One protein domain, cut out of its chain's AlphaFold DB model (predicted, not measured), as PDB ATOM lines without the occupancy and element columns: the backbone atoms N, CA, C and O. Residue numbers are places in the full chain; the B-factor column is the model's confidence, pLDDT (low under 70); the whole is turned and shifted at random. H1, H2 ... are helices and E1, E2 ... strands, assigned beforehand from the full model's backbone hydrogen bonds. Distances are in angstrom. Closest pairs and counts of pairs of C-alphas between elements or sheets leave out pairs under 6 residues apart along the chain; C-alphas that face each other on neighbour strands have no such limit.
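What this domain is: This is residues 127 to 144, 151 to 269 and 309 to 320 of the 320 residues of a protein of Dyadobacter psychrotolerans (UniProt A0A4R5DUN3). Two sheets of four strands are stacked face to face as a sandwich over part of their length, with E2, E7, E8 and E9 in one layer and E3, E4, E5 and E6 in the other. E3 and E4 reach past the first sheet toward H1, a short helix at one end of the elongated whole. The printed part has 149 residues, with nine named strands and one named helix in the order E1 E2 E3 H1 E4 E5 E6 E7 E8 E9. The class is mostly strand, and both sheets, in orders E2 E7 E8 E9 and E3 E4 E5 E6, are antiparallel. It is compact, with a radius of gyration of the C-alphas of 16.2 A, and spans 52 by 33 by 28 A.

Where its parts are: E1, residues 127 to 130, begins with C-alpha 127 at (324.375, 593.178, 489.720). E2 is residues 133 to 140, 22.5 A long. E3, residues 151 to 161, is 30.6 A long and bends by 53 degrees at residue 154. H1 is residues 167 to 176, 14.4 A long. E4, residues 185 to 196, is 29.8 A long and bends by 67 degrees at residue 193. E5, residues 199 to 208, is 22.0 A long and bends by 72 degrees at residue 202. E6 is residues 216 to 220, E7 233 to 240, 22.6 A long, and E8 249 to 254. E9, residues 257 to 262, ends with C-alpha 262 at (316.852, 618.933, 492.463).

How they stand to each other: E1 pairs with no named strand and is near E3, with 5 pairs of C-alphas within 10 A. E2 is an edge strand beside E7, with N 135 and O 237 2.9 A apart. E3 is the antiparallel neighbour of E4, with N 157 and O 189 3.0 A apart. H1 only grazes the sheet E3 E4 E5 E6, with its residues 167 to 174; every O i to N i+4 pair in it is within hydrogen-bond range. E4 E5 E6 form a meander, each strand the antiparallel neighbour of the one before, with N 192 and O 206 2.9 A apart and N 217 and O 207 2.9 A apart. E7 E8 E9 form another, with N 238 and O 251 2.8 A apart and N 252 and O 260 2.8 A apart. Both sheets are twisted, and their best planes are 13 degrees apart. Between them, the closest C-alphas of E5 and E8, Tyr 205 and Tyr 252, are 7.4 A apart.

The domain as a whole: The two C-alphas farthest apart, Ala 164 and Asp 229, are 52.1 A apart. Residues 145 to 150 are not printed, a gap of 11.1 A between C-alphas 144 and 151; residues 270 to 308 are not printed, a gap of 13.7 A between C-alphas 269 and 309. The link from E6 to E7 is long, 12 residues. Residues 309 to 320 hold no named element. The mean pLDDT of the printed part is 95.3, and no printed residue is under 70.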
ATOM      1  N   LYS A 127     323.254 593.607 490.577       98.31
ATOM      2  CA  LYS A 127     324.375 593.178 489.720       98.31
ATOM      3  C   LYS A 127     324.520 593.964 488.425       98.31
ATOM      4  O   LYS A 127     325.558 593.890 487.775       98.31
ATOM      5  N   GLN A 128     323.480 594.691 488.031       97.75
ATOM      6  CA  GLN A 128     323.499 595.551 486.853       97.75
ATOM      7  C   GLN A 128     323.380 597.021 487.243       97.75
ATOM      8  O   GLN A 128     322.915 597.349 488.336       97.75
ATOM      9  N   ARG A 129     323.805 597.890 486.327       98.06
ATOM     10  CA  ARG A 129     323.723 599.344 486.462       98.06
ATOM     11  C   ARG A 129     322.509 599.876 485.715       98.06
ATOM     12  O   ARG A 129     322.134 599.339 484.675       98.06
ATOM     13  N   PHE A 130     321.959 600.965 486.224       98.44
ATOM     14  CA  PHE A 130     320.764 601.619 485.711       98.44
ATOM     15  C   PHE A 130     321.049 603.108 485.509       98.44
ATOM     16  O   PHE A 130     321.741 603.699 486.338       98.44
ATOM     17  N   ALA A 131     320.559 603.682 484.410       97.69
ATOM     18  CA  ALA A 131     320.707 605.098 484.056       97.69
ATOM     19  C   ALA A 131     319.381 605.856 484.279       97.69
ATOM     20  O   ALA A 131     318.640 605.503 485.193       97.69
ATOM     21  N   SER A 132     319.056 606.869 483.462       98.25
ATOM     22  CA  SER A 132     317.791 607.600 483.595       98.25
ATOM     23  C   SER A 132     316.578 606.670 483.681       98.25
ATOM     24  O   SER A 132     316.441 605.677 482.952       98.25
ATOM     25  N   GLY A 133     315.670 607.007 484.585       98.19
ATOM     26  CA  GLY A 133     314.500 606.193 484.843       98.19
ATOM     27  C   GLY A 133     313.825 606.505 486.162       98.19
ATOM     28  O   GLY A 133     314.286 607.310 486.973       98.19
ATOM     29  N   ARG A 134     312.719 605.803 486.362       98.62
ATOM     30  CA  ARG A 134     311.963 605.759 487.603       98.62
ATOM     31  C   ARG A 134     312.457 604.599 488.451       98.62
ATOM     32  O   ARG A 134     312.413 603.456 487.999       98.62
ATOM     33  N   TYR A 135     312.890 604.897 489.666       98.81
ATOM     34  CA  TYR A 135     313.334 603.930 490.663       98.81
ATOM     35  C   TYR A 135     312.342 603.927 491.805       98.81
ATOM     36  O   TYR A 135     312.073 604.979 492.374       98.81
ATOM     37  N   GLU A 136     311.808 602.764 492.139       98.38
ATOM     38  CA  GLU A 136     310.733 602.610 493.107       98.38
ATOM     39  C   GLU A 136     311.081 601.484 494.083       98.38
ATOM     40  O   GLU A 136     311.481 600.385 493.685       98.38
ATOM     41  N   PHE A 137     310.925 601.774 495.370       98.31
ATOM     42  CA  PHE A 137     311.236 600.874 496.471       98.31
ATOM     43  C   PHE A 137     310.068 600.886 497.440       98.31
ATOM     44  O   PHE A 137     309.835 601.895 498.112       98.31
ATOM     45  N   LYS A 138     309.351 599.770 497.550       97.62
ATOM     46  CA  LYS A 138     308.352 599.613 498.604       97.62
ATOM     47  C   LYS A 138     309.028 599.012 499.820       97.62
ATOM     48  O   LYS A 138     309.397 597.838 499.831       97.62
ATOM     49  N   MET A 139     309.251 599.842 500.831       96.88
ATOM     50  CA  MET A 139     310.001 599.450 502.019       96.88
ATOM     51  C   MET A 139     309.332 599.927 503.301       96.88
ATOM     52  O   MET A 139     308.706 600.984 503.354       96.88
ATOM     53  N   ARG A 140     309.514 599.139 504.354       96.00
ATOM     54  CA  ARG A 140     309.242 599.527 505.730       96.00
ATOM     55  C   ARG A 140     310.582 599.721 506.419       96.00
ATOM     56  O   ARG A 140     311.305 598.761 506.700       96.00
ATOM     57  N   VAL A 141     310.922 600.988 506.639       95.56
ATOM     58  CA  VAL A 141     312.169 601.397 507.298       95.56
ATOM     59  C   VAL A 141     312.227 600.888 508.736       95.56
ATOM     60  O   VAL A 141     311.222 600.443 509.295       95.56
ATOM     61  N   LEU A 142     313.399 600.964 509.364       93.56
ATOM     62  CA  LEU A 142     313.539 600.672 510.791       93.56
ATOM     63  C   LEU A 142     312.604 601.574 511.610       93.56
ATOM     64  O   LEU A 142     312.651 602.796 511.513       93.56
ATOM     65  N   GLN A 143     311.752 600.952 512.421       87.75
ATOM     66  CA  GLN A 143     310.617 601.627 513.058       87.75
ATOM     67  C   GLN A 143     310.932 602.233 514.432       87.75
ATOM     68  O   GLN A 143     310.088 602.913 515.012       87.75
ATOM     69  N   ALA A 144     312.120 601.979 514.984       76.62
ATOM     70  CA  ALA A 144     312.485 602.503 516.293       76.62
ATOM     71  C   ALA A 144     312.984 603.954 516.180       76.62
ATOM     72  O   ALA A 144     314.030 604.181 515.560       76.62
ATOM     73  N   SER A 151     318.010 603.766 507.538       97.12
ATOM     74  CA  SER A 151     317.435 602.996 506.426       97.12
ATOM     75  C   SER A 151     317.606 603.810 505.149       97.12
ATOM     76  O   SER A 151     317.357 605.015 505.172       97.12
ATOM     77  N   ALA A 152     318.042 603.186 504.062       97.69
ATOM     78  CA  ALA A 152     318.378 603.894 502.836       97.69
ATOM     79  C   ALA A 152     318.095 603.063 501.583       97.69
ATOM     80  O   ALA A 152     318.239 601.836 501.581       97.69
ATOM     81  N   ALA A 153     317.754 603.769 500.512       98.62
ATOM     82  CA  ALA A 153     317.842 603.291 499.141       98.62
ATOM     83  C   ALA A 153     318.656 604.318 498.354       98.62
ATOM     84  O   ALA A 153     318.385 605.517 498.452       98.62
ATOM     85  N   TRP A 154     319.653 603.859 497.606       98.75
ATOM     86  CA  TRP A 154     320.518 604.747 496.847       98.75
ATOM     87  C   TRP A 154     321.060 604.108 495.577       98.75
ATOM     88  O   TRP A 154     321.226 602.889 495.483       98.75
ATOM     89  N   SER A 155     321.348 604.937 494.580       98.62
ATOM     90  CA  SER A 155     322.168 604.531 493.440       98.62
ATOM     91  C   SER A 155     323.643 604.789 493.751       98.62
ATOM     92  O   SER A 155     323.942 605.773 494.408       98.62
ATOM     93  N   PHE A 156     324.573 603.945 493.303       97.88
ATOM     94  CA  PHE A 156     326.007 604.182 493.508       97.88
ATOM     95  C   PHE A 156     326.865 603.688 492.342       97.88
ATOM     96  O   PHE A 156     326.735 602.542 491.896       97.88
ATOM     97  N   TRP A 157     327.791 604.533 491.896       97.44
ATOM     98  CA  TRP A 157     328.899 604.159 491.025       97.44
ATOM     99  C   TRP A 157     330.126 605.012 491.326       97.44
ATOM    100  O   TRP A 157     330.019 606.221 491.527       97.44
ATOM    101  N   TYR A 158     331.295 604.372 491.327       96.12
ATOM    102  CA  TYR A 158     332.539 604.991 491.756       96.12
ATOM    103  C   TYR A 158     333.698 604.672 490.816       96.12
ATOM    104  O   TYR A 158     333.978 603.498 490.559       96.12
ATOM    105  N   LYS A 159     334.435 605.701 490.387       96.31
ATOM    106  CA  LYS A 159     335.728 605.547 489.706       96.31
ATOM    107  C   LYS A 159     336.604 606.780 489.891       96.31
ATOM    108  O   LYS A 159     336.144 607.908 489.727       96.31
ATOM    109  N   GLU A 160     337.891 606.569 490.151       96.69
ATOM    110  CA  GLU A 160     338.895 607.620 489.982       96.69
ATOM    111  C   GLU A 160     339.377 607.644 488.530       96.69
ATOM    112  O   GLU A 160     339.776 606.613 487.987       96.69
ATOM    113  N   ILE A 161     339.392 608.825 487.916       97.19
ATOM    114  CA  ILE A 161     339.891 609.021 486.551       97.19
ATOM    115  C   ILE A 161     340.991 610.078 486.503       97.19
ATOM    116  O   ILE A 161     341.087 610.960 487.357       97.19
ATOM    117  N   THR A 162     341.803 610.020 485.454       97.75
ATOM    118  CA  THR A 162     342.773 611.059 485.090       97.75
ATOM    119  C   THR A 162     342.515 611.528 483.663       97.75
ATOM    120  O   THR A 162     341.922 610.806 482.860       97.75
ATOM    121  N   ALA A 163     343.027 612.706 483.301       96.75
ATOM    122  CA  ALA A 163     342.944 613.196 481.925       96.75
ATOM    123  C   ALA A 163     343.623 612.252 480.912       96.75
ATOM    124  O   ALA A 163     343.275 612.272 479.737       96.75
ATOM    125  N   ALA A 164     344.590 611.440 481.360       96.44
ATOM    126  CA  ALA A 164     345.294 610.473 480.525       96.44
ATOM    127  C   ALA A 164     344.550 609.135 480.402       96.44
ATOM    128  O   ALA A 164     344.535 608.555 479.320       96.44
ATOM    129  N   SER A 165     343.947 608.642 481.491       95.06
ATOM    130  CA  SER A 165     343.237 607.356 481.496       95.06
ATOM    131  C   SER A 165     341.900 607.435 480.766       95.06
ATOM    132  O   SER A 165     341.569 606.528 480.009       95.06
ATOM    133  N   ASP A 166     341.162 608.536 480.943       96.25
ATOM    134  CA  ASP A 166     339.804 608.686 480.418       96.25
ATOM    135  C   ASP A 166     339.565 610.118 479.895       96.25
ATOM    136  O   ASP A 166     338.778 610.869 480.478       96.25
ATOM    137  N   PRO A 167     340.209 610.544 478.787       95.94
ATOM    138  CA  PRO A 167     340.182 611.941 478.345       95.94
ATOM    139  C   PRO A 167     338.769 612.501 478.124       95.94
ATOM    140  O   PRO A 167     338.481 613.636 478.498       95.94
ATOM    141  N   ALA A 168     337.867 611.704 477.541       95.19
ATOM    142  CA  ALA A 168     336.487 612.121 477.287       95.19
ATOM    143  C   ALA A 168     335.666 612.232 478.584       95.19
ATOM    144  O   ALA A 168     334.985 613.237 478.793       95.19
ATOM    145  N   ALA A 169     335.774 611.238 479.474       96.06
ATOM    146  CA  ALA A 169     335.095 611.261 480.768       96.06
ATOM    147  C   ALA A 169     335.611 612.408 481.643       96.06
ATOM    148  O   ALA A 169     334.823 613.088 482.290       96.06
ATOM    149  N   TRP A 170     336.915 612.691 481.593       97.56
ATOM    150  CA  TRP A 170     337.525 613.823 482.281       97.56
ATOM    151  C   TRP A 170     336.900 615.154 481.859       97.56
ATOM    152  O   TRP A 170     336.478 615.934 482.710       97.56
ATOM    153  N   GLN A 171     336.802 615.418 480.551       96.75
ATOM    154  CA  GLN A 171     336.194 616.659 480.057       96.75
ATOM    155  C   GLN A 171     334.718 616.766 480.459       96.75
ATOM    156  O   GLN A 171     334.274 617.832 480.885       96.75
ATOM    157  N   LYS A 172     333.974 615.655 480.379       95.25
ATOM    158  CA  LYS A 172     332.570 615.598 480.802       95.25
ATOM    159  C   LYS A 172     332.417 615.883 482.299       95.25
ATOM    160  O   LYS A 172     331.570 616.687 482.674       95.25
ATOM    161  N   ALA A 173     333.274 615.304 483.137       96.38
ATOM    162  CA  ALA A 173     333.271 615.514 484.582       96.38
ATOM    163  C   ALA A 173     333.559 616.974 484.954       96.38
ATOM    164  O   ALA A 173     332.817 617.572 485.730       96.38
ATOM    165  N   ILE A 174     334.577 617.592 484.345       97.12
ATOM    166  CA  ILE A 174     334.863 619.023 484.542       97.12
ATOM    167  C   ILE A 174     333.656 619.883 484.144       97.12
ATOM    168  O   ILE A 174     333.271 620.780 484.892       97.12
ATOM    169  N   ALA A 175     333.017 619.592 483.005       94.38
ATOM    170  CA  ALA A 175     331.829 620.319 482.555       94.38
ATOM    171  C   ALA A 175     330.618 620.130 483.489       94.38
ATOM    172  O   ALA A 175     329.840 621.063 483.682       94.38
ATOM    173  N   ALA A 176     330.479 618.951 484.102       93.44
ATOM    174  CA  ALA A 176     329.459 618.663 485.111       93.44
ATOM    175  C   ALA A 176     329.753 619.319 486.476       93.44
ATOM    176  O   ALA A 176     328.878 619.387 487.343       93.44
ATOM    177  N   GLY A 177     330.963 619.852 486.666       95.00
ATOM    178  CA  GLY A 177     331.379 620.539 487.883       95.00
ATOM    179  C   GLY A 177     332.045 619.634 488.914       95.00
ATOM    180  O   GLY A 177     332.002 619.969 490.101       95.00
ATOM    181  N   ASN A 178     332.645 618.522 488.477       97.19
ATOM    182  CA  ASN A 178     333.580 617.769 489.300       97.19
ATOM    183  C   ASN A 178     334.887 618.543 489.522       97.19
ATOM    184  O   ASN A 178     335.334 619.319 488.674       97.19
ATOM    185  N   ILE A 179     335.526 618.300 490.661       97.06
ATOM    186  CA  ILE A 179     336.729 618.985 491.117       97.06
ATOM    187  C   ILE A 179     337.917 618.035 490.988       97.06
ATOM    188  O   ILE A 179     337.982 616.995 491.642       97.06
ATOM    189  N   ALA A 180     338.890 618.422 490.163       96.62
ATOM    190  CA  ALA A 180     340.159 617.716 490.085       96.62
ATOM    191  C   ALA A 180     341.024 618.003 491.323       96.62
ATOM    192  O   ALA A 180     341.208 619.157 491.709       96.62
ATOM    193  N   ASP A 181     341.609 616.958 491.901       95.62
ATOM    194  CA  ASP A 181     342.534 617.026 493.028       95.62
ATOM    195  C   ASP A 181     343.744 616.130 492.747       95.62
ATOM    196  O   ASP A 181     343.602 614.966 492.373       95.62
ATOM    197  N   ASN A 182     344.951 616.689 492.863       94.69
ATOM    198  CA  ASN A 182     346.214 615.998 492.574       94.69
ATOM    199  C   ASN A 182     346.227 615.227 491.234       94.69
ATOM    200  O   ASN A 182     346.762 614.123 491.135       94.69
ATOM    201  N   GLY A 183     345.633 615.814 490.187       95.38
ATOM    202  CA  GLY A 183     345.592 615.233 488.838       95.38
ATOM    203  C   GLY A 183     344.551 614.124 488.637       95.38
ATOM    204  O   GLY A 183     344.550 613.490 487.581       95.38
ATOM    205  N   LYS A 184     343.665 613.903 489.612       97.69
ATOM    206  CA  LYS A 184     342.578 612.924 489.559       97.69
ATOM    207  C   LYS A 184     341.218 613.587 489.753       97.69
ATOM    208  O   LYS A 184     341.127 614.624 490.401       97.69
ATOM    209  N   ILE A 185     340.170 612.965 489.231       97.81
ATOM    210  CA  ILE A 185     338.776 613.264 489.575       97.81
ATOM    211  C   ILE A 185     338.161 612.001 490.165       97.81
ATOM    212  O   ILE A 185     338.298 610.924 489.585       97.81
ATOM    213  N   THR A 186     337.457 612.156 491.284       97.12
ATOM    214  CA  THR A 186     336.617 611.105 491.858       97.12
ATOM    215  C   THR A 186     335.205 611.258 491.318       97.12
ATOM    216  O   THR A 186     334.511 612.218 491.645       97.12
ATOM    217  N   LEU A 187     334.776 610.310 490.492       97.44
ATOM    218  CA  LEU A 187     333.393 610.211 490.052       97.44
ATOM    219  C   LEU A 187     332.635 609.394 491.095       97.44
ATOM    220  O   LEU A 187     332.793 608.179 491.120       97.44
ATOM    221  N   ASN A 188     331.840 610.058 491.933       96.88
ATOM    222  CA  ASN A 188     330.896 609.416 492.849       96.88
ATOM    223  C   ASN A 188     329.478 609.747 492.387       96.88
ATOM    224  O   ASN A 188     328.966 610.814 492.709       96.88
ATOM    225  N   HIS A 189     328.899 608.887 491.554       97.19
ATOM    226  CA  HIS A 189     327.587 609.106 490.955       97.19
ATOM    227  C   HIS A 189     326.517 608.405 491.780       97.19
ATOM    228  O   HIS A 189     326.322 607.190 491.667       97.19
ATOM    229  N   GLU A 190     325.848 609.189 492.620       98.44
ATOM    230  CA  GLU A 190     324.971 608.676 493.668       98.44
ATOM    231  C   GLU A 190     323.725 609.553 493.852       98.44
ATOM    232  O   GLU A 190     323.749 610.774 493.663       98.44
ATOM    233  N   ILE A 191     322.614 608.883 494.152       98.88
ATOM    234  CA  ILE A 191     321.287 609.465 494.396       98.88
ATOM    235  C   ILE A 191     320.754 608.763 495.627       98.88
ATOM    236  O   ILE A 191     320.621 607.543 495.583       98.88
ATOM    237  N   ASP A 192     320.422 609.515 496.668       98.69
ATOM    238  CA  ASP A 192     320.078 608.979 497.980       98.69
ATOM    239  C   ASP A 192     318.657 609.340 498.400       98.69
ATOM    240  O   ASP A 192     318.239 610.500 498.307       98.69
ATOM    241  N   ILE A 193     317.960 608.364 498.983       98.56
ATOM    242  CA  ILE A 193     316.905 608.607 499.963       98.56
ATOM    243  C   ILE A 193     317.318 607.942 501.273       98.56
ATOM    244  O   ILE A 193     317.394 606.716 501.372       98.56
ATOM    245  N   GLU A 194     317.538 608.759 502.298       96.69
ATOM    246  CA  GLU A 194     318.045 608.316 503.593       96.69
ATOM    247  C   GLU A 194     317.117 608.727 504.734       96.69
ATOM    248  O   GLU A 194     316.782 609.897 504.930       96.69
ATOM    249  N   VAL A 195     316.728 607.744 505.540       95.00
ATOM    250  CA  VAL A 195     315.830 607.911 506.678       95.00
ATOM    251  C   VAL A 195     316.597 607.584 507.953       95.00
ATOM    252  O   VAL A 195     316.934 606.431 508.233       95.00
ATOM    253  N   LYS A 196     316.901 608.624 508.734       91.81
ATOM    254  CA  LYS A 196     317.608 608.494 510.013       91.81
ATOM    255  C   LYS A 196     316.663 607.938 511.074       91.81
ATOM    256  O   LYS A 196     315.608 608.520 511.303       91.81
ATOM    257  N   GLY A 197     317.085 606.917 511.815       87.06
ATOM    258  CA  GLY A 197     316.362 606.441 513.001       87.06
ATOM    259  C   GLY A 197     316.160 607.543 514.047       87.06
ATOM    260  O   GLY A 197     315.134 607.590 514.719       87.06
ATOM    261  N   ALA A 198     317.091 608.497 514.142       85.75
ATOM    262  CA  ALA A 198     316.955 609.667 515.007       85.75
ATOM    263  C   ALA A 198     315.944 610.714 514.498       85.75
ATOM    264  O   ALA A 198     315.535 611.572 515.275       85.75
ATOM    265  N   ASN A 199     315.540 610.671 513.222       87.25
ATOM    266  CA  ASN A 199     314.527 611.568 512.662       87.25
ATOM    267  C   ASN A 199     313.775 610.929 511.485       87.25
ATOM    268  O   ASN A 199     314.104 611.127 510.313       87.25
ATOM    269  N   LEU A 200     312.702 610.221 511.826       88.69
ATOM    270  CA  LEU A 200     311.844 609.487 510.890       88.69
ATOM    271  C   LEU A 200     310.839 610.395 510.152       88.69
ATOM    272  O   LEU A 200     310.042 609.915 509.352       88.69
ATOM    273  N   THR A 201     310.869 611.708 510.408       91.75
ATOM    274  CA  THR A 201     309.970 612.706 509.796       91.75
ATOM    275  C   THR A 201     310.674 613.625 508.808       91.75
ATOM    276  O   THR A 201     310.024 614.466 508.200       91.75
ATOM    277  N   ASN A 202     311.993 613.511 508.644       92.88
ATOM    278  CA  ASN A 202     312.763 614.449 507.829       92.88
ATOM    279  C   ASN A 202     313.818 613.729 506.972       92.88
ATOM    280  O   ASN A 202     315.022 613.924 507.203       92.88
ATOM    281  N   PRO A 203     313.385 612.878 506.016       95.06
ATOM    282  CA  PRO A 203     314.296 612.169 505.126       95.06
ATOM    283  C   PRO A 203     315.260 613.115 504.414       95.06
ATOM    284  O   PRO A 203     314.936 614.275 504.134       95.06
ATOM    285  N   ILE A 204     316.451 612.600 504.140       96.69
ATOM    286  CA  ILE A 204     317.504 613.286 503.406       96.69
ATOM    287  C   ILE A 204     317.445 612.817 501.956       96.69
ATOM    288  O   ILE A 204     317.363 611.621 501.687       96.69
ATOM    289  N   TYR A 205     317.503 613.781 501.045       98.38
ATOM    290  CA  TYR A 205     317.587 613.555 499.610       98.38
ATOM    291  C   TYR A 205     318.898 614.147 499.124       98.38
ATOM    292  O   TYR A 205     319.110 615.351 499.328       98.38
ATOM    293  N   THR A 206     319.756 613.353 498.490       98.44
ATOM    294  CA  THR A 206     321.082 613.823 498.071       98.44
ATOM    295  C   THR A 206     321.415 613.394 496.653       98.44
ATOM    296  O   THR A 206     321.193 612.253 496.276       98.44
ATOM    297  N   ASN A 207     321.979 614.323 495.879       98.56
ATOM    298  CA  ASN A 207     322.657 614.019 494.624       98.56
ATOM    299  C   ASN A 207     324.173 614.184 494.815       98.56
ATOM    300  O   ASN A 207     324.588 615.205 495.375       98.56
ATOM    301  N   TRP A 208     324.982 613.270 494.277       98.44
ATOM    302  CA  TRP A 208     326.446 613.366 494.258       98.44
ATOM    303  C   TRP A 208     327.005 613.223 492.842       98.44
ATOM    304  O   TRP A 208     326.611 612.337 492.087       98.44
ATOM    305  N   LEU A 209     327.979 614.068 492.503       96.75
ATOM    306  CA  LEU A 209     328.858 613.880 491.340       96.75
ATOM    307  C   LEU A 209     330.246 613.361 491.735       96.75
ATOM    308  O   LEU A 209     330.944 612.743 490.926       96.75
ATOM    309  N   GLY A 210     330.667 613.672 492.956       96.62
ATOM    310  CA  GLY A 210     331.995 613.444 493.513       96.62
ATOM    311  C   GLY A 210     331.972 613.683 495.021       96.62
ATOM    312  O   GLY A 210     330.942 614.053 495.580       96.62
ATOM    313  N   GLU A 211     333.091 613.453 495.699       93.88
ATOM    314  CA  GLU A 211     333.162 613.451 497.171       93.88
ATOM    315  C   GLU A 211     333.587 614.799 497.777       93.88
ATOM    316  O   GLU A 211     333.601 614.970 499.001       93.88
ATOM    317  N   LYS A 212     333.994 615.774 496.957       95.25
ATOM    318  CA  LYS A 212     334.495 617.061 497.445       95.25
ATOM    319  C   LYS A 212     333.354 617.996 497.825       95.25
ATOM    320  O   LYS A 212     332.220 617.914 497.352       95.25
ATOM    321  N   ASN A 213     333.687 618.964 498.676       94.31
ATOM    322  CA  ASN A 213     332.755 620.026 499.025       94.31
ATOM    323  C   ASN A 213     332.306 620.780 497.763       94.31
ATOM    324  O   ASN A 213     333.138 621.270 497.001       94.31
ATOM    325  N   GLY A 214     330.992 620.884 497.567       95.25
ATOM    326  CA  GLY A 214     330.402 621.477 496.369       95.25
ATOM    327  C   GLY A 214     330.189 620.506 495.204       95.25
ATOM    328  O   GLY A 214     329.697 620.947 494.169       95.25
ATOM    329  N   GLU A 215     330.498 619.214 495.338       97.38
ATOM    330  CA  GLU A 215     330.163 618.175 494.344       97.38
ATOM    331  C   GLU A 215     328.854 617.432 494.651       97.38
ATOM    332  O   GLU A 215     328.474 616.525 493.914       97.38
ATOM    333  N   TYR A 216     328.133 617.850 495.692       97.81
ATOM    334  CA  TYR A 216     326.876 617.244 496.120       97.81
ATOM    335  C   TYR A 216     325.834 618.288 496.518       97.81
ATOM    336  O   TYR A 216     326.157 619.448 496.787       97.81
ATOM    337  N   ASP A 217     324.575 617.862 496.542       97.62
ATOM    338  CA  ASP A 217     323.425 618.681 496.912       97.62
ATOM    339  C   ASP A 217     322.465 617.890 497.813       97.62
ATOM    340  O   ASP A 217     321.640 617.105 497.342       97.62
ATOM    341  N   SER A 218     322.557 618.121 499.124       97.00
ATOM    342  CA  SER A 218     321.787 617.403 500.143       97.00
ATOM    343  C   SER A 218     320.735 618.294 500.800       97.00
ATOM    344  O   SER A 218     320.992 619.457 501.127       97.00
ATOM    345  N   LYS A 219     319.534 617.753 501.010       96.94
ATOM    346  CA  LYS A 219     318.441 618.472 501.667       96.94
ATOM    347  C   LYS A 219     317.571 617.533 502.485       96.94
ATOM    348  O   LYS A 219     317.052 616.552 501.965       96.94
ATOM    349  N   ASN A 220     317.330 617.912 503.734       95.00
ATOM    350  CA  ASN A 220     316.249 617.356 504.535       95.00
ATOM    351  C   ASN A 220     314.916 618.009 504.157       95.00
ATOM    352  O   ASN A 220     314.824 619.244 504.127       95.00
ATOM    353  N   VAL A 221     313.890 617.198 503.901       95.31
ATOM    354  CA  VAL A 221     312.523 617.686 503.670       95.31
ATOM    355  C   VAL A 221     311.555 616.957 504.590       95.31
ATOM    356  O   VAL A 221     311.536 615.730 504.634       95.31
ATOM    357  N   ALA A 222     310.731 617.725 505.304       94.62
ATOM    358  CA  ALA A 222     309.774 617.180 506.250       94.62
ATOM    359  C   ALA A 222     308.690 616.352 505.539       94.62
ATOM    360  O   ALA A 222     308.067 616.812 504.582       94.62
ATOM    361  N   TYR A 223     308.427 615.160 506.064       92.31
ATOM    362  CA  TYR A 223     307.315 614.291 505.712       92.31
ATOM    363  C   TYR A 223     306.352 614.220 506.898       92.31
ATOM    364  O   TYR A 223     306.666 613.670 507.954       92.31
ATOM    365  N   SER A 224     305.175 614.823 506.736       80.56
ATOM    366  CA  SER A 224     304.256 615.148 507.836       80.56
ATOM    367  C   SER A 224     303.667 613.942 508.568       80.56
ATOM    368  O   SER A 224     303.215 614.093 509.699       80.56
ATOM    369  N   LYS A 225     303.658 612.760 507.944       82.06
ATOM    370  CA  LYS A 225     303.069 611.543 508.520       82.06
ATOM    371  C   LYS A 225     304.026 610.785 509.447       82.06
ATOM    372  O   LYS A 225     303.555 610.026 510.287       82.06
ATOM    373  N   GLY A 226     305.339 611.021 509.325       84.00
ATOM    374  CA  GLY A 226     306.371 610.156 509.903       84.00
ATOM    375  C   GLY A 226     306.436 608.792 509.209       84.00
ATOM    376  O   GLY A 226     305.446 608.315 508.671       84.00
ATOM    377  N   LEU A 227     307.620 608.181 509.185       91.38
ATOM    378  CA  LEU A 227     307.864 606.882 508.531       91.38
ATOM    379  C   LEU A 227     307.932 605.712 509.527       91.38
ATOM    380  O   LEU A 227     308.368 604.610 509.198       91.38
ATOM    381  N   ASN A 228     307.546 605.973 510.776       86.06
ATOM    382  CA  ASN A 228     307.558 605.028 511.890       86.06
ATOM    383  C   ASN A 228     306.151 604.523 512.251       86.06
ATOM    384  O   ASN A 228     305.857 604.253 513.416       86.06
ATOM    385  N   ASP A 229     305.271 604.452 511.256       90.75
ATOM    386  CA  ASP A 229     303.854 604.116 511.390       90.75
ATOM    387  C   ASP A 229     303.558 602.613 511.214       90.75
ATOM    388  O   ASP A 229     302.397 602.214 511.126       90.75
ATOM    389  N   GLN A 230     304.610 601.787 511.209       90.00
ATOM    390  CA  GLN A 230     304.601 600.341 510.984       90.00
ATOM    391  C   GLN A 230     304.155 599.914 509.582       90.00
ATOM    392  O   GLN A 230     303.883 598.731 509.386       90.00
ATOM    393  N   LYS A 231     304.122 600.818 508.598       93.31
ATOM    394  CA  LYS A 231     303.667 600.503 507.239       93.31
ATOM    395  C   LYS A 231     304.801 600.482 506.229       93.31
ATOM    396  O   LYS A 231     305.892 601.011 506.448       93.31
ATOM    397  N   PHE A 232     304.522 599.833 505.107       95.56
ATOM    398  CA  PHE A 232     305.296 600.014 503.893       95.56
ATOM    399  C   PHE A 232     304.936 601.349 503.245       95.56
ATOM    400  O   PHE A 232     303.764 601.719 503.176       95.56
ATOM    401  N   HIS A 233     305.958 602.022 502.735       96.06
ATOM    402  CA  HIS A 233     305.834 603.216 501.910       96.06
ATOM    403  C   HIS A 233     306.573 603.002 500.598       96.06
ATOM    404  O   HIS A 233     307.545 602.238 500.547       96.06
ATOM    405  N   ILE A 234     306.143 603.705 499.552       96.81
ATOM    406  CA  ILE A 234     306.857 603.718 498.275       96.81
ATOM    407  C   ILE A 234     307.777 604.926 498.256       96.81
ATOM    408  O   ILE A 234     307.330 606.072 498.235       96.81
ATOM    409  N   TYR A 235     309.072 604.656 498.222       98.19
ATOM    410  CA  TYR A 235     310.111 605.651 498.028       98.19
ATOM    411  C   TYR A 235     310.496 605.621 496.564       98.19
ATOM    412  O   TYR A 235     310.780 604.554 496.015       98.19
ATOM    413  N   ARG A 236     310.490 606.785 495.923       98.38
ATOM    414  CA  ARG A 236     310.770 606.879 494.496       98.38
ATOM    415  C   ARG A 236     311.687 608.040 494.185       98.38
ATOM    416  O   ARG A 236     311.540 609.119 494.757       98.38
ATOM    417  N   TRP A 237     312.557 607.843 493.204       98.81
ATOM    418  CA  TRP A 237     313.085 608.960 492.438       98.81
ATOM    419  C   TRP A 237     312.889 608.754 490.938       98.81
ATOM    420  O   TRP A 237     313.092 607.661 490.411       98.81
ATOM    421  N   ASP A 238     312.521 609.834 490.259       98.69
ATOM    422  CA  ASP A 238     312.547 609.933 488.806       98.69
ATOM    423  C   ASP A 238     313.823 610.696 488.435       98.69
ATOM    424  O   ASP A 238     313.978 611.887 488.727       98.69
ATOM    425  N   TRP A 239     314.784 609.980 487.852       98.75
ATOM    426  CA  TRP A 239     316.079 610.522 487.461       98.75
ATOM    427  C   TRP A 239     316.112 610.799 485.963       98.75
ATOM    428  O   TRP A 239     316.010 609.893 485.136       98.75
ATOM    429  N   HIS A 240     316.310 612.071 485.640       98.19
ATOM    430  CA  HIS A 240     316.495 612.570 484.290       98.19
ATOM    431  C   HIS A 240     317.945 613.039 484.110       98.19
ATOM    432  O   HIS A 240     318.370 614.021 484.731       98.19
ATOM    433  N   THR A 241     318.704 612.367 483.244       96.50
ATOM    434  CA  THR A 241     320.055 612.781 482.826       96.50
ATOM    435  C   THR A 241     320.013 613.946 481.826       96.50
ATOM    436  O   THR A 241     321.034 614.593 481.564       96.50
ATOM    437  N   GLY A 242     318.825 614.276 481.311       93.81
ATOM    438  CA  GLY A 242     318.562 615.393 480.414       93.81
ATOM    439  C   GLY A 242     318.955 615.112 478.962       93.81
ATOM    440  O   GLY A 242     319.111 613.972 478.527       93.81
ATOM    441  N   GLY A 243     319.115 616.186 478.188       90.06
ATOM    442  CA  GLY A 243     319.355 616.113 476.743       90.06
ATOM    443  C   GLY A 243     318.099 616.449 475.940       90.06
ATOM    444  O   GLY A 243     317.020 616.631 476.494       90.06
ATOM    445  N   ASN A 244     318.234 616.623 474.622       88.06
ATOM    446  CA  ASN A 244     317.126 617.033 473.740       88.06
ATOM    447  C   ASN A 244     316.352 618.279 474.234       88.06
ATOM    448  O   ASN A 244     315.133 618.364 474.104       88.06
ATOM    449  N   GLY A 245     317.062 619.246 474.826       86.00
ATOM    450  CA  GLY A 245     316.471 620.466 475.390       86.00
ATOM    451  C   GLY A 245     315.870 620.312 476.793       86.00
ATOM    452  O   GLY A 245     315.401 621.302 477.344       86.00
ATOM    453  N   GLN A 246     315.911 619.114 477.387       89.06
ATOM    454  CA  GLN A 246     315.499 618.866 478.770       89.06
ATOM    455  C   GLN A 246     316.666 619.067 479.740       89.06
ATOM    456  O   GLN A 246     317.795 618.628 479.492       89.06
ATOM    457  N   GLN A 247     316.380 619.730 480.861       94.81
ATOM    458  CA  GLN A 247     317.341 619.944 481.939       94.81
ATOM    459  C   GLN A 247     317.499 618.661 482.781       94.81
ATOM    460  O   GLN A 247     316.481 618.064 483.145       94.81
ATOM    461  N   PRO A 248     318.736 618.270 483.150       97.38
ATOM    462  CA  PRO A 248     318.962 617.195 484.113       97.38
ATOM    463  C   PRO A 248     318.316 617.518 485.464       97.38
ATOM    464  O   PRO A 248     318.450 618.639 485.969       97.38
ATOM    465  N   ARG A 249     317.630 616.543 486.062       98.44
ATOM    466  CA  ARG A 249     316.994 616.682 487.379       98.44
ATOM    467  C   ARG A 249     316.746 615.334 488.046       98.44
ATOM    468  O   ARG A 249     316.669 614.307 487.379       98.44
ATOM    469  N   VAL A 250     316.566 615.371 489.360       98.81
ATOM    470  CA  VAL A 250     316.032 614.258 490.149       98.81
ATOM    471  C   VAL A 250     314.792 614.746 490.883       98.81
ATOM    472  O   VAL A 250     314.834 615.772 491.568       98.81
ATOM    473  N   GLU A 251     313.690 614.028 490.722       98.81
ATOM    474  CA  GLU A 251     312.430 614.269 491.420       98.81
ATOM    475  C   GLU A 251     312.213 613.153 492.439       98.81
ATOM    476  O   GLU A 251     312.164 611.985 492.079       98.81
ATOM    477  N   TYR A 252     312.102 613.511 493.712       98.81
ATOM    478  CA  TYR A 252     311.993 612.585 494.833       98.81
ATOM    479  C   TYR A 252     310.568 612.529 495.356       98.81
ATOM    480  O   TYR A 252     309.946 613.575 495.558       98.81
ATOM    481  N   TYR A 253     310.088 611.327 495.653       98.31
ATOM    482  CA  TYR A 253     308.729 611.080 496.109       98.31
ATOM    483  C   TYR A 253     308.686 610.091 497.273       98.31
ATOM    484  O   TYR A 253     309.501 609.170 497.354       98.31
ATOM    485  N   ILE A 254     307.687 610.270 498.136       97.00
ATOM    486  CA  ILE A 254     307.233 609.263 499.099       97.00
ATOM    487  C   ILE A 254     305.716 609.154 498.949       97.00
ATOM    488  O   ILE A 254     305.034 610.173 499.026       97.00
ATOM    489  N   ASP A 255     305.191 607.950 498.719       94.44
ATOM    490  CA  ASP A 255     303.757 607.682 498.505       94.44
ATOM    491  C   ASP A 255     303.126 608.635 497.469       94.44
ATOM    492  O   ASP A 255     302.136 609.318 497.741       94.44
ATOM    493  N   ASP A 256     303.774 608.760 496.305       92.50
ATOM    494  CA  ASP A 256     303.432 609.687 495.211       92.50
ATOM    495  C   ASP A 256     303.440 611.188 495.548       92.50
ATOM    496  O   ASP A 256     303.276 612.030 494.658       92.50
ATOM    497  N   GLN A 257     303.718 611.568 496.793       95.94
ATOM    498  CA  GLN A 257     303.915 612.959 497.167       95.94
ATOM    499  C   GLN A 257     305.301 613.422 496.712       95.94
ATOM    500  O   GLN A 257     306.313 612.894 497.167       95.94
ATOM    501  N   LEU A 258     305.359 614.441 495.845       97.44
ATOM    502  CA  LEU A 258     306.620 615.089 495.474       97.44
ATOM    503  C   LEU A 258     307.230 615.764 496.707       97.44
ATOM    504  O   LEU A 258     306.657 616.694 497.274       97.44
ATOM    505  N   MET A 259     308.415 615.305 497.088       97.88
ATOM    506  CA  MET A 259     309.168 615.797 498.236       97.88
ATOM    507  C   MET A 259     310.180 616.860 497.821       97.88
ATOM    508  O   MET A 259     310.338 617.877 498.496       97.88
ATOM    509  N   ARG A 260     310.874 616.638 496.700       97.44
ATOM    510  CA  ARG A 260     311.928 617.533 496.216       97.44
ATOM    511  C   ARG A 260     312.134 617.366 494.720       97.44
ATOM    512  O   ARG A 260     312.218 616.248 494.237       97.44
ATOM    513  N   THR A 261     312.369 618.470 494.024       98.44
ATOM    514  CA  THR A 261     313.062 618.461 492.730       98.44
ATOM    515  C   THR A 261     314.441 619.076 492.930       98.44
ATOM    516  O   THR A 261     314.547 620.184 493.459       98.44
ATOM    517  N   SER A 262     315.501 618.371 492.540       98.12
ATOM    518  CA  SER A 262     316.852 618.933 492.463       98.12
ATOM    519  C   SER A 262     317.329 618.967 491.018       98.12
ATOM    520  O   SER A 262     317.306 617.957 490.321       98.12
ATOM    521  N   THR A 263     317.791 620.136 490.583       97.50
ATOM    522  CA  THR A 263     318.411 620.359 489.267       97.50
ATOM    523  C   THR A 263     319.917 620.592 489.381       97.50
ATOM    524  O   THR A 263     320.549 621.098 488.453       97.50
ATOM    525  N   THR A 264     320.500 620.309 490.545       96.50
ATOM    526  CA  THR A 264     321.908 620.564 490.846       96.50
ATOM    527  C   THR A 264     322.616 619.275 491.215       96.50
ATOM    528  O   THR A 264     322.046 618.408 491.873       96.50
ATOM    529  N   LYS A 265     323.872 619.161 490.767       97.19
ATOM    530  CA  LYS A 265     324.734 617.992 491.011       97.19
ATOM    531  C   LYS A 265     324.093 616.668 490.580       97.19
ATOM    532  O   LYS A 265     324.360 615.634 491.167       97.19
ATOM    533  N   VAL A 266     323.244 616.726 489.553       97.56
ATOM    534  CA  VAL A 266     322.500 615.578 489.029       97.56
ATOM    535  C   VAL A 266     323.481 614.596 488.382       97.56
ATOM    536  O   VAL A 266     324.174 615.001 487.443       97.56
ATOM    537  N   PRO A 267     323.543 613.335 488.841       96.88
ATOM    538  CA  PRO A 267     324.389 612.315 488.232       96.88
ATOM    539  C   PRO A 267     324.012 612.063 486.769       96.88
ATOM    540  O   PRO A 267     322.875 612.290 486.357       96.88
ATOM    541  N   TYR A 268     324.960 611.563 485.978       95.25
ATOM    542  CA  TYR A 268     324.740 611.163 484.580       95.25
ATOM    543  C   TYR A 268     325.314 609.781 484.215       95.25
ATOM    544  O   TYR A 268     325.153 609.339 483.080       95.25
ATOM    545  N   ILE A 269     325.998 609.105 485.144       97.62
ATOM    546  CA  ILE A 269     326.594 607.778 484.941       97.62
ATOM    547  C   ILE A 269     325.700 606.734 485.590       97.62
ATOM    548  O   ILE A 269     325.329 606.883 486.750       97.62
ATOM    549  N   PRO A 309     313.109 602.312 482.757       97.94
ATOM    550  CA  PRO A 309     314.046 603.202 482.076       97.94
ATOM    551  C   PRO A 309     313.343 604.339 481.333       97.94
ATOM    552  O   PRO A 309     312.300 604.136 480.708       97.94
ATOM    553  N   PHE A 310     313.969 605.517 481.321       96.38
ATOM    554  CA  PHE A 310     313.586 606.620 480.429       96.38
ATOM    555  C   PHE A 310     314.401 606.627 479.129       96.38
ATOM    556  O   PHE A 310     313.902 607.102 478.110       96.38
ATOM    557  N   ASN A 311     315.598 606.024 479.133       94.12
ATOM    558  CA  ASN A 311     316.516 605.945 477.988       94.12
ATOM    559  C   ASN A 311     316.870 607.330 477.418       94.12
ATOM    560  O   ASN A 311     316.803 607.566 476.207       94.12
ATOM    561  N   GLU A 312     317.195 608.273 478.297       95.38
ATOM    562  CA  GLU A 312     317.530 609.636 477.910       95.38
ATOM    563  C   GLU A 312     318.899 609.733 477.225       95.38
ATOM    564  O   GLU A 312     319.811 608.936 477.436       95.38
ATOM    565  N   ALA A 313     319.052 610.751 476.376       93.06
ATOM    566  CA  ALA A 313     320.204 610.884 475.482       93.06
ATOM    567  C   ALA A 313     321.551 611.049 476.210       93.06
ATOM    568  O   ALA A 313     322.599 610.802 475.613       93.06
ATOM    569  N   ASN A 314     321.526 611.489 477.468       94.00
ATOM    570  CA  ASN A 314     322.722 611.726 478.272       94.00
ATOM    571  C   ASN A 314     323.121 610.539 479.162       94.00
ATOM    572  O   ASN A 314     324.130 610.652 479.868       94.00
ATOM    573  N   ASP A 315     322.378 609.431 479.117       95.06
ATOM    574  CA  ASP A 315     322.703 608.208 479.847       95.06
ATOM    575  C   ASP A 315     324.105 607.704 479.487       95.06
ATOM    576  O   ASP A 315     324.457 607.551 478.316       95.06
ATOM    577  N   ASP A 316     324.923 607.440 480.507       95.62
ATOM    578  CA  ASP A 316     326.318 607.044 480.335       95.62
ATOM    579  C   ASP A 316     326.630 605.756 481.097       95.62
ATOM    580  O   ASP A 316     326.514 605.689 482.316       95.62
ATOM    581  N   PHE A 317     327.083 604.728 480.386       95.94
ATOM    582  CA  PHE A 317     327.513 603.459 480.974       95.94
ATOM    583  C   PHE A 317     329.037 603.367 481.012       95.94
ATOM    584  O   PHE A 317     329.601 602.336 480.625       95.94
ATOM    585  N   LEU A 318     329.700 604.435 481.475       93.94
ATOM    586  CA  LEU A 318     331.156 604.520 481.589       93.94
ATOM    587  C   LEU A 318     331.731 603.196 482.100       93.94
ATOM    588  O   LEU A 318     331.222 602.607 483.060       93.94
ATOM    589  N   LYS A 319     332.736 602.691 481.383       88.12
ATOM    590  CA  LYS A 319     333.359 601.405 481.691       88.12
ATOM    591  C   LYS A 319     334.087 601.504 483.026       88.12
ATOM    592  O   LYS A 319     334.759 602.509 483.283       88.12
ATOM    593  N   GLU A 320     333.946 600.458 483.832       77.62
ATOM    594  CA  GLU A 320     334.742 600.261 485.048       77.62
ATOM    595  C   GLU A 320     336.234 600.211 484.710       77.62
ATOM    596  O   GLU A 320     336.605 599.627 483.665       77.62
TER     597      GLU A 320